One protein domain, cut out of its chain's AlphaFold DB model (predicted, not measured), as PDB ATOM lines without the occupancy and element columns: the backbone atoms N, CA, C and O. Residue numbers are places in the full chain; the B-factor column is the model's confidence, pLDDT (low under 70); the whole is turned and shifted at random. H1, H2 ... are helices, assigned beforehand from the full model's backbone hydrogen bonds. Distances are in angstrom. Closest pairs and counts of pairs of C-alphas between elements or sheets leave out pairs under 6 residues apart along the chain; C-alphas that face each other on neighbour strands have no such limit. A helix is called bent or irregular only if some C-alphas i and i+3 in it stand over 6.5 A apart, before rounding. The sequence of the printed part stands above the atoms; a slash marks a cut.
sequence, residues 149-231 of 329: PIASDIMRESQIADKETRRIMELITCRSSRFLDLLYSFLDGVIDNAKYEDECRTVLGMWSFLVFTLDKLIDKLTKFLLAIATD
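This is residues 149 to 231 of the 329 residues of the protein "Sin3a_C domain-containing protein" of Lactuca sativa (UniProt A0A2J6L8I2). Two helices make a hairpin, H2 and the first arm of the bent helix H3, H3a; the second arm, H3b, folds back over H3a, and residues 216 to 231, of which 216 to 230 belong to H3, stick out at one end, while the short H1 sits at the other. The printed part has 83 residues, with three named helices in the order H1, H2, H3 and no named strand; its class is all helix. It is only just extended, close to loose, with a radius of gyration of the C-alphas of 17.9 A and spans of 60 by 25 by 21 A.

H1, residues 149 to 155, is only just apart from H2, residues 163 to 187, with closest C-alphas 8.1 A apart. H3, residues 193 to 230, was assigned as one helix by its hydrogen bonds but is bent: C-alphas 203 and 206 are 9.5 A apart. Its arms are H3a, residues 193 to 203, and H3b, residues 206 to 230, itself irregular, with C-alphas 206 and 209 6.6 A apart. H2, with residues 175 to 186 alone, touches H3a in a helical hairpin, a shallow tilt of 13 degrees, opposite ways; the closest C-alphas, of Arg 175 and Val 203, are 6.3 A apart. H3b, with residues 207 to 212 alone, touches H3a, opposite ways at a shallow tilt of 34 degrees, only just short of steep; the closest C-alphas, of Arg 201 and Ser 208, are 5.3 A apart. H2 and H3b are apart. Every O i to N i+4 pair is within hydrogen-bond range in H1, H2 and H3a, and 19 of 21 in H3b.

H1 begins at C-alpha 149 (146.055, 118.796, 175.512) and is 9.5 A long. H2 is 35.7 A long, H3a 14.9 A and H3b 37.9 A, ending at C-alpha 230 (155.323, 169.878, 190.573).

The two C-alphas farthest apart, of Ser 158 and Asp 231, are 60.6 A apart. The printed part has no cut and no long link. Mean pLDDT of the printed part is 71.9; residues 149 to 176, 207, 209 to 211 and 214 are under 70.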
ATOM      1  N   PRO A 149     147.302 119.268 176.104       61.12
ATOM      2  CA  PRO A 149     146.055 118.796 175.512       61.12
ATOM      3  C   PRO A 149     145.036 119.930 175.426       61.12
ATOM      4  O   PRO A 149     144.326 119.996 174.446       61.12
ATOM      5  N   ILE A 150     145.082 120.919 176.328       66.00
ATOM      6  CA  ILE A 150     144.241 122.124 176.255       66.00
ATOM      7  C   ILE A 150     144.455 122.876 174.935       66.00
ATOM      8  O   ILE A 150     143.491 123.287 174.306       66.00
ATOM      9  N   ALA A 151     145.698 123.033 174.470       65.81
ATOM     10  CA  ALA A 151     145.959 123.676 173.180       65.81
ATOM     11  C   ALA A 151     145.484 122.796 172.017       65.81
ATOM     12  O   ALA A 151     144.904 123.303 171.063       65.81
ATOM     13  N   SER A 152     145.678 121.478 172.119       64.31
ATOM     14  CA  SER A 152     145.193 120.528 171.109       64.31
ATOM     15  C   SER A 152     143.667 120.468 171.052       64.31
ATOM     16  O   SER A 152     143.113 120.319 169.972       64.31
ATOM     17  N   ASP A 153     142.993 120.622 172.186       61.34
ATOM     18  CA  ASP A 153     141.543 120.564 172.322       61.34
ATOM     19  C   ASP A 153     140.889 121.900 171.931       61.34
ATOM     20  O   ASP A 153     139.808 121.895 171.351       61.34
ATOM     21  N   ILE A 154     141.569 123.036 172.155       59.66
ATOM     22  CA  ILE A 154     141.211 124.345 171.576       59.66
ATOM     23  C   ILE A 154     141.303 124.297 170.041       59.66
ATOM     24  O   ILE A 154     140.454 124.858 169.346       59.66
ATOM     25  N   MET A 155     142.323 123.618 169.504       57.12
ATOM     26  CA  MET A 155     142.556 123.508 168.059       57.12
ATOM     27  C   MET A 155     141.785 122.357 167.387       57.12
ATOM     28  O   MET A 155     141.626 122.377 166.167       57.12
ATOM     29  N   ARG A 156     141.289 121.360 168.134       59.00
ATOM     30  CA  ARG A 156     140.465 120.270 167.590       59.00
ATOM     31  C   ARG A 156     139.053 120.759 167.316       59.00
ATOM     32  O   ARG A 156     138.374 121.317 168.175       59.00
ATOM     33  N   GLU A 157     138.561 120.489 166.116       53.28
ATOM     34  CA  GLU A 157     137.131 120.548 165.841       53.28
ATOM     35  C   GLU A 157     136.382 119.585 166.769       53.28
ATOM     36  O   GLU A 157     136.740 118.416 166.874       53.28
ATOM     37  N   SER A 158     135.356 120.125 167.443       55.56
ATOM     38  CA  SER A 158     134.347 119.428 168.252       55.56
ATOM     39  C   SER A 158     134.599 119.152 169.748       55.56
ATOM     40  O   SER A 158     133.736 118.506 170.339       55.56
ATOM     41  N   GLN A 159     135.700 119.580 170.387       55.25
ATOM     42  CA  GLN A 159     135.943 119.274 171.824       55.25
ATOM     43  C   GLN A 159     135.987 120.512 172.740       55.25
ATOM     44  O   GLN A 159     135.416 120.476 173.828       55.25
ATOM     45  N   ILE A 160     136.539 121.641 172.283       53.88
ATOM     46  CA  ILE A 160     136.208 122.968 172.815       53.88
ATOM     47  C   ILE A 160     135.593 123.767 171.673       53.88
ATOM     48  O   ILE A 160     136.187 123.868 170.603       53.88
ATOM     49  N   ALA A 161     134.428 124.355 171.956       47.38
ATOM     50  CA  ALA A 161     133.681 125.305 171.145       47.38
ATOM     51  C   ALA A 161     132.571 124.744 170.241       47.38
ATOM     52  O   ALA A 161     132.799 124.280 169.125       47.38
ATOM     53  N   ASP A 162     131.332 124.978 170.679       57.78
ATOM     54  CA  ASP A 162     130.293 125.472 169.777       57.78
ATOM     55  C   ASP A 162     130.899 126.546 168.850       57.78
ATOM     56  O   ASP A 162     131.791 127.286 169.271       57.78
ATOM     57  N   LYS A 163     130.455 126.654 167.596       58.97
ATOM     58  CA  LYS A 163     131.028 127.584 166.597       58.97
ATOM     59  C   LYS A 163     131.206 129.004 167.162       58.97
ATOM     60  O   LYS A 163     132.171 129.696 166.837       58.97
ATOM     61  N   GLU A 164     130.317 129.385 168.074       61.66
ATOM     62  CA  GLU A 164     130.345 130.634 168.823       61.66
ATOM     63  C   GLU A 164     131.511 130.769 169.816       61.66
ATOM     64  O   GLU A 164     132.126 131.827 169.860       61.66
ATOM     65  N   THR A 165     131.914 129.745 170.576       57.00
ATOM     66  CA  THR A 165     133.050 129.873 171.515       57.00
ATOM     67  C   THR A 165     134.384 130.023 170.780       57.00
ATOM     68  O   THR A 165     135.256 130.754 171.243       57.00
ATOM     69  N   ARG A 166     134.535 129.396 169.605       60.34
ATOM     70  CA  ARG A 166     135.724 129.544 168.753       60.34
ATOM     71  C   ARG A 166     135.753 130.940 168.161       60.34
ATOM     72  O   ARG A 166     136.775 131.604 168.242       60.34
ATOM     73  N   ARG A 167     134.602 131.422 167.688       62.09
ATOM     74  CA  ARG A 167     134.437 132.802 167.235       62.09
ATOM     75  C   ARG A 167     134.729 133.805 168.347       62.09
ATOM     76  O   ARG A 167     135.387 134.797 168.085       62.09
ATOM     77  N   ILE A 168     134.294 133.550 169.581       66.12
ATOM     78  CA  ILE A 168     134.588 134.396 170.745       66.12
ATOM     79  C   ILE A 168     136.082 134.360 171.077       66.12
ATOM     80  O   ILE A 168     136.666 135.412 171.302       66.12
ATOM     81  N   MET A 169     136.717 133.188 171.079       60.41
ATOM     82  CA  MET A 169     138.147 133.065 171.361       60.41
ATOM     83  C   MET A 169     138.997 133.725 170.268       60.41
ATOM     84  O   MET A 169     139.870 134.521 170.591       60.41
ATOM     85  N   GLU A 170     138.684 133.504 168.990       62.91
ATOM     86  CA  GLU A 170     139.296 134.207 167.855       62.91
ATOM     87  C   GLU A 170     139.042 135.716 167.921       62.91
ATOM     88  O   GLU A 170     139.956 136.500 167.684       62.91
ATOM     89  N   LEU A 171     137.835 136.146 168.298       62.62
ATOM     90  CA  LEU A 171     137.519 137.558 168.503       62.62
ATOM     91  C   LEU A 171     138.339 138.160 169.639       62.62
ATOM     92  O   LEU A 171     138.854 139.254 169.466       62.62
ATOM     93  N   ILE A 172     138.488 137.481 170.775       62.66
ATOM     94  CA  ILE A 172     139.277 137.981 171.905       62.66
ATOM     95  C   ILE A 172     140.757 138.029 171.516       62.66
ATOM     96  O   ILE A 172     141.381 139.078 171.630       62.66
ATOM     97  N   THR A 173     141.314 136.948 170.967       65.31
ATOM     98  CA  THR A 173     142.732 136.885 170.579       65.31
ATOM     99  C   THR A 173     143.076 137.864 169.445       65.31
ATOM    100  O   THR A 173     144.095 138.554 169.513       65.31
ATOM    101  N   CYS A 174     142.224 137.991 168.422       58.84
ATOM    102  CA  CYS A 174     142.446 138.906 167.297       58.84
ATOM    103  C   CYS A 174     142.164 140.372 167.656       58.84
ATOM    104  O   CYS A 174     142.832 141.265 167.136       58.84
ATOM    105  N   ARG A 175     141.178 140.659 168.520       64.19
ATOM    106  CA  ARG A 175     140.894 142.042 168.936       64.19
ATOM    107  C   ARG A 175     141.915 142.551 169.938       64.19
ATOM    108  O   ARG A 175     142.278 143.715 169.853       64.19
ATOM    109  N   SER A 176     142.403 141.701 170.841       61.25
ATOM    110  CA  SER A 176     143.430 142.090 171.809       61.25
ATOM    111  C   SER A 176     144.782 142.373 171.156       61.25
ATOM    112  O   SER A 176     145.413 143.345 171.544       61.25
ATOM    113  N   SER A 177     145.209 141.596 170.155       71.19
ATOM    114  CA  SER A 177     146.461 141.871 169.420       71.19
ATOM    115  C   SER A 177     146.393 143.198 168.663       71.19
ATOM    116  O   SER A 177     147.160 144.105 168.955       71.19
ATOM    117  N   ARG A 178     145.384 143.375 167.800       72.12
ATOM    118  CA  ARG A 178     145.214 144.618 167.023       72.12
ATOM    119  C   ARG A 178     145.017 145.860 167.886       72.12
ATOM    120  O   ARG A 178     145.444 146.946 167.512       72.12
ATOM    121  N   PHE A 179     144.335 145.717 169.021       76.25
ATOM    122  CA  PHE A 179     144.182 146.811 169.971       76.25
ATOM    123  C   PHE A 179     145.518 147.195 170.613       76.25
ATOM    124  O   PHE A 179     145.789 148.382 170.752       76.25
ATOM    125  N   LEU A 180     146.346 146.213 170.990       77.56
ATOM    126  CA  LEU A 180     147.668 146.490 171.543       77.56
ATOM    127  C   LEU A 180     148.553 147.201 170.516       77.56
ATOM    128  O   LEU A 180     149.110 148.234 170.860       77.56
ATOM    129  N   ASP A 181     148.600 146.739 169.267       81.06
ATOM    130  CA  ASP A 181     149.392 147.385 168.207       81.06
ATOM    131  C   ASP A 181     148.974 148.851 167.997       81.06
ATOM    132  O   ASP A 181     149.808 149.752 167.875       81.06
ATOM    133  N   LEU A 182     147.662 149.109 168.011       80.19
ATOM    134  CA  LEU A 182     147.096 150.451 167.887       80.19
ATOM    135  C   LEU A 182     147.427 151.332 169.106       80.19
ATOM    136  O   LEU A 182     147.737 152.512 168.948       80.19
ATOM    137  N   LEU A 183     147.379 150.764 170.313       75.62
ATOM    138  CA  LEU A 183     147.707 151.454 171.561       75.62
ATOM    139  C   LEU A 183     149.202 151.777 171.656       75.62
ATOM    140  O   LEU A 183     149.550 152.891 172.037       75.62
ATOM    141  N   TYR A 184     150.081 150.861 171.249       78.44
ATOM    142  CA  TYR A 184     151.517 151.127 171.142       78.44
ATOM    143  C   TYR A 184     151.810 152.196 170.089       78.44
ATOM    144  O   TYR A 184     152.515 153.154 170.384       78.44
ATOM    145  N   SER A 185     151.166 152.128 168.921       79.81
ATOM    146  CA  SER A 185     151.309 153.149 167.871       79.81
ATOM    147  C   SER A 185     150.842 154.547 168.308       79.81
ATOM    148  O   SER A 185     151.380 155.557 167.850       79.81
ATOM    149  N   PHE A 186     149.838 154.631 169.185       78.69
ATOM    150  CA  PHE A 186     149.390 155.888 169.791       78.69
ATOM    151  C   PHE A 186     150.368 156.398 170.859       78.69
ATOM    152  O   PHE A 186     150.699 157.581 170.862       78.69
ATOM    153  N   LEU A 187     150.869 155.516 171.732       73.69
ATOM    154  CA  LEU A 187     151.868 155.872 172.749       73.69
ATOM    155  C   LEU A 187     153.202 156.320 172.133       73.69
ATOM    156  O   LEU A 187     153.822 157.246 172.654       73.69
ATOM    157  N   ASP A 188     153.594 155.733 171.002       77.69
ATOM    158  CA  ASP A 188     154.757 156.150 170.207       77.69
ATOM    159  C   ASP A 188     154.510 157.457 169.426       77.69
ATOM    160  O   ASP A 188     155.419 158.001 168.797       77.69
ATOM    161  N   GLY A 189     153.283 157.990 169.461       79.75
ATOM    162  CA  GLY A 189     152.906 159.257 168.834       79.75
ATOM    163  C   GLY A 189     152.750 159.198 167.311       79.75
ATOM    164  O   GLY A 189     152.627 160.242 166.672       79.75
ATOM    165  N   VAL A 190     152.743 158.001 166.713       81.62
ATOM    166  CA  VAL A 190     152.557 157.791 165.262       81.62
ATOM    167  C   VAL A 190     151.113 158.084 164.841       81.62
ATOM    168  O   VAL A 190     150.846 158.476 163.702       81.62
ATOM    169  N   ILE A 191     150.168 157.888 165.761       81.06
ATOM    170  CA  ILE A 191     148.733 158.068 165.546       81.06
ATOM    171  C   ILE A 191     148.232 159.157 166.499       81.06
ATOM    172  O   ILE A 191     148.594 159.171 167.673       81.06
ATOM    173  N   ASP A 192     147.406 160.080 166.001       81.19
ATOM    174  CA  ASP A 192     146.779 161.121 166.819       81.19
ATOM    175  C   ASP A 192     145.522 160.604 167.540       81.19
ATOM    176  O   ASP A 192     145.002 159.527 167.246       81.19
ATOM    177  N   ASN A 193     145.008 161.371 168.506       78.88
ATOM    178  CA  ASN A 193     143.882 160.915 169.325       78.88
ATOM    179  C   ASN A 193     142.610 160.664 168.494       78.88
ATOM    180  O   ASN A 193     141.872 159.719 168.749       78.88
ATOM    181  N   ALA A 194     142.369 161.474 167.459       81.38
ATOM    182  CA  ALA A 194     141.190 161.327 166.608       81.38
ATOM    183  C   ALA A 194     141.234 160.022 165.798       81.38
ATOM    184  O   ALA A 194     140.247 159.286 165.754       81.38
ATOM    185  N   LYS A 195     142.388 159.711 165.198       83.00
ATOM    186  CA  LYS A 195     142.601 158.494 164.415       83.00
ATOM    187  C   LYS A 195     142.685 157.255 165.304       83.00
ATOM    188  O   LYS A 195     142.119 156.227 164.950       83.00
ATOM    189  N   TYR A 196     143.308 157.354 166.479       81.50
ATOM    190  CA  TYR A 196     143.318 156.282 167.476       81.50
ATOM    191  C   TYR A 196     141.897 155.924 167.923       81.50
ATOM    192  O   TYR A 196     141.538 154.746 167.977       81.50
ATOM    193  N   GLU A 197     141.053 156.925 168.190       80.69
ATOM    194  CA  GLU A 197     139.670 156.679 168.578       80.69
ATOM    195  C   GLU A 197     138.846 156.027 167.457       80.69
ATOM    196  O   GLU A 197     138.046 155.131 167.734       80.69
ATOM    197  N   ASP A 198     139.012 156.463 166.207       83.31
ATOM    198  CA  ASP A 198     138.269 155.925 165.062       83.31
ATOM    199  C   ASP A 198     138.681 154.480 164.729       83.31
ATOM    200  O   ASP A 198     137.838 153.597 164.535       83.31
ATOM    201  N   GLU A 199     139.977 154.185 164.815       80.00
ATOM    202  CA  GLU A 199     140.496 152.822 164.704       80.00
ATOM    203  C   GLU A 199     140.050 151.952 165.892       80.00
ATOM    204  O   GLU A 199     139.670 150.797 165.709       80.00
ATOM    205  N   CYS A 200     139.954 152.503 167.108       75.19
ATOM    206  CA  CYS A 200     139.363 151.799 168.249       75.19
ATOM    207  C   CYS A 200     137.877 151.469 168.025       75.19
ATOM    208  O   CYS A 200     137.434 150.396 168.442       75.19
ATOM    209  N   ARG A 201     137.098 152.336 167.359       81.19
ATOM    210  CA  ARG A 201     135.704 152.028 166.960       81.19
ATOM    211  C   ARG A 201     135.668 150.900 165.934       81.19
ATOM    212  O   ARG A 201     134.810 150.027 166.026       81.19
ATOM    213  N   THR A 202     136.627 150.869 165.018       80.12
ATOM    214  CA  THR A 202     136.740 149.822 163.994       80.12
ATOM    215  C   THR A 202     137.162 148.476 164.597       80.12
ATOM    216  O   THR A 202     136.574 147.432 164.299       80.12
ATOM    217  N   VAL A 203     138.133 148.486 165.515       73.12
ATOM    218  CA  VAL A 203     138.682 147.283 166.151       73.12
ATOM    219  C   VAL A 203     137.761 146.758 167.246       73.12
ATOM    220  O   VAL A 203     137.452 145.573 167.229       73.12
ATOM    221  N   LEU A 204     137.269 147.584 168.171       70.19
ATOM    222  CA  LEU A 204     136.490 147.147 169.345       70.19
ATOM    223  C   LEU A 204     134.971 147.318 169.188       70.19
ATOM    224  O   LEU A 204     134.202 146.783 169.993       70.19
ATOM    225  N   GLY A 205     134.515 148.013 168.144       75.12
ATOM    226  CA  GLY A 205     133.097 148.267 167.914       75.12
ATOM    227  C   GLY A 205     132.483 149.069 169.059       75.12
ATOM    228  O   GLY A 205     133.061 150.027 169.559       75.12
ATOM    229  N   MET A 206     131.320 148.624 169.534       70.38
ATOM    230  CA  MET A 206     130.610 149.237 170.662       70.38
ATOM    231  C   MET A 206     131.400 149.206 171.985       70.38
ATOM    232  O   MET A 206     131.086 149.958 172.899       70.38
ATOM    233  N   TRP A 207     132.447 148.386 172.112       67.06
ATOM    234  CA  TRP A 207     133.283 148.360 173.317       67.06
ATOM    235  C   TRP A 207     134.345 149.468 173.350       67.06
ATOM    236  O   TRP A 207     134.988 149.660 174.383       67.06
ATOM    237  N   SER A 208     134.501 150.249 172.273       71.06
ATOM    238  CA  SER A 208     135.449 151.369 172.219       71.06
ATOM    239  C   SER A 208     135.158 152.441 173.281       71.06
ATOM    240  O   SER A 208     136.077 153.092 173.770       71.06
ATOM    241  N   PHE A 209     133.899 152.577 173.720       68.44
ATOM    242  CA  PHE A 209     133.511 153.488 174.806       68.44
ATOM    243  C   PHE A 209     134.233 153.195 176.130       68.44
ATOM    244  O   PHE A 209     134.519 154.124 176.889       68.44
ATOM    245  N   LEU A 210     134.570 151.928 176.404       67.62
ATOM    246  CA  LEU A 210     135.352 151.557 177.585       67.62
ATOM    247  C   LEU A 210     136.770 152.140 177.492       67.62
ATOM    248  O   LEU A 210     137.248 152.753 178.443       67.62
ATOM    249  N   VAL A 211     137.400 152.021 176.320       66.25
ATOM    250  CA  VAL A 211     138.739 152.562 176.045       66.25
ATOM    251  C   VAL A 211     138.744 154.088 176.110       66.25
ATOM    252  O   VAL A 211     139.639 154.656 176.722       66.25
ATOM    253  N   PHE A 212     137.710 154.764 175.602       71.25
ATOM    254  CA  PHE A 212     137.596 156.231 175.699       71.25
ATOM    255  C   PHE A 212     137.429 156.722 177.138       71.25
ATOM    256  O   PHE A 212     137.817 157.835 177.491       71.25
ATOM    257  N   THR A 213     136.825 155.892 177.986       70.81
ATOM    258  CA  THR A 213     136.697 156.189 179.413       70.81
ATOM    259  C   THR A 213     138.030 155.978 180.131       70.81
ATOM    260  O   THR A 213     138.379 156.777 181.000       70.81
ATOM    261  N   LEU A 214     138.793 154.950 179.739       68.81
ATOM    262  CA  LEU A 214     140.152 154.724 180.232       68.81
ATOM    263  C   LEU A 214     141.102 155.844 179.810       68.81
ATOM    264  O   LEU A 214     141.828 156.333 180.662       68.81
ATOM    265  N   ASP A 215     141.045 156.311 178.565       73.56
ATOM    266  CA  ASP A 215     141.868 157.427 178.081       73.56
ATOM    267  C   ASP A 215     141.658 158.700 178.924       73.56
ATOM    268  O   ASP A 215     142.593 159.259 179.498       73.56
ATOM    269  N   LYS A 216     140.398 159.070 179.174       77.50
ATOM    270  CA  LYS A 216     140.060 160.194 180.065       77.50
ATOM    271  C   LYS A 216     140.504 159.981 181.512       77.50
ATOM    272  O   LYS A 216     140.763 160.953 182.223       77.50
ATOM    273  N   LEU A 217     140.532 158.737 181.988       72.12
ATOM    274  CA  LEU A 217     141.028 158.414 183.323       72.12
ATOM    275  C   LEU A 217     142.556 158.523 183.379       72.12
ATOM    276  O   LEU A 217     143.080 159.073 184.345       72.12
ATOM    277  N   ILE A 218     143.249 158.055 182.342       79.88
ATOM    278  CA  ILE A 218     144.701 158.155 182.184       79.88
ATOM    279  C   ILE A 218     145.118 159.625 182.117       79.88
ATOM    280  O   ILE A 218     146.022 160.021 182.848       79.88
ATOM    281  N   ASP A 219     144.422 160.464 181.350       78.44
ATOM    282  CA  ASP A 219     144.685 161.908 181.286       78.44
ATOM    283  C   ASP A 219     144.502 162.584 182.661       78.44
ATOM    284  O   ASP A 219     145.357 163.351 183.115       78.44
ATOM    285  N   LYS A 220     143.440 162.231 183.399       81.94
ATOM    286  CA  LYS A 220     143.227 162.719 184.775       81.94
ATOM    287  C   LYS A 220     144.312 162.249 185.744       81.94
ATOM    288  O   LYS A 220     144.778 163.050 186.550       81.94
ATOM    289  N   LEU A 221     144.716 160.980 185.674       82.44
ATOM    290  CA  LEU A 221     145.786 160.421 186.506       82.44
ATOM    291  C   LEU A 221     147.135 161.067 186.188       82.44
ATOM    292  O   LEU A 221     147.878 161.404 187.104       82.44
ATOM    293  N   THR A 222     147.422 161.301 184.911       82.75
ATOM    294  CA  THR A 222     148.660 161.941 184.452       82.75
ATOM    295  C   THR A 222     148.742 163.377 184.957       82.75
ATOM    296  O   THR A 222     149.748 163.769 185.543       82.75
ATOM    297  N   LYS A 223     147.654 164.146 184.832       87.38
ATOM    298  CA  LYS A 223     147.567 165.511 185.378       87.38
ATOM    299  C   LYS A 223     147.675 165.535 186.899       87.38
ATOM    300  O   LYS A 223     148.316 166.426 187.448       87.38
ATOM    301  N   PHE A 224     147.084 164.555 187.579       87.94
ATOM    302  CA  PHE A 224     147.181 164.426 189.029       87.94
ATOM    303  C   PHE A 224     148.611 164.110 189.492       87.94
ATOM    304  O   PHE A 224     149.120 164.766 190.397       87.94
ATOM    305  N   LEU A 225     149.289 163.160 188.842       84.56
ATOM    306  CA  LEU A 225     150.691 162.834 189.119       84.56
ATOM    307  C   LEU A 225     151.622 164.008 188.810       84.56
ATOM    308  O   LEU A 225     152.515 164.292 189.604       84.56
ATOM    309  N   LEU A 226     151.387 164.717 187.702       86.44
ATOM    310  CA  LEU A 226     152.137 165.923 187.362       86.44
ATOM    311  C   LEU A 226     151.958 166.994 188.441       86.44
ATOM    312  O   LEU A 226     152.953 167.539 188.899       86.44
ATOM    313  N   ALA A 227     150.729 167.230 188.910       86.25
ATOM    314  CA  ALA A 227     150.461 168.178 189.988       86.25
ATOM    315  C   ALA A 227     151.206 167.808 191.284       86.25
ATOM    316  O   ALA A 227     151.841 168.672 191.880       86.25
ATOM    317  N   ILE A 228     151.192 166.527 191.679       81.56
ATOM    318  CA  ILE A 228     151.943 166.024 192.843       81.56
ATOM    319  C   ILE A 228     153.449 166.234 192.667       81.56
ATOM    320  O   ILE A 228     154.113 166.651 193.614       81.56
ATOM    321  N   ALA A 229     153.983 165.939 191.480       79.75
ATOM    322  CA  ALA A 229     155.406 166.062 191.178       79.75
ATOM    323  C   ALA A 229     155.870 167.525 191.102       79.75
ATOM    324  O   ALA A 229     156.991 167.838 191.491       79.75
ATOM    325  N   THR A 230     155.021 168.438 190.627       82.94
ATOM    326  CA  THR A 230     155.323 169.878 190.573       82.94
ATOM    327  C   THR A 230     155.061 170.603 191.891       82.94
ATOM    328  O   THR A 230     155.412 171.773 192.018       82.94
ATOM    329  N   ASP A 231     154.446 169.935 192.869       89.12
ATOM    330  CA  ASP A 231     154.114 170.550 194.147       89.12
ATOM    331  C   ASP A 231     155.381 170.886 194.952       89.12
ATOM    332  O   ASP A 231     156.247 170.045 195.215       89.12
TER     333      ASP A 231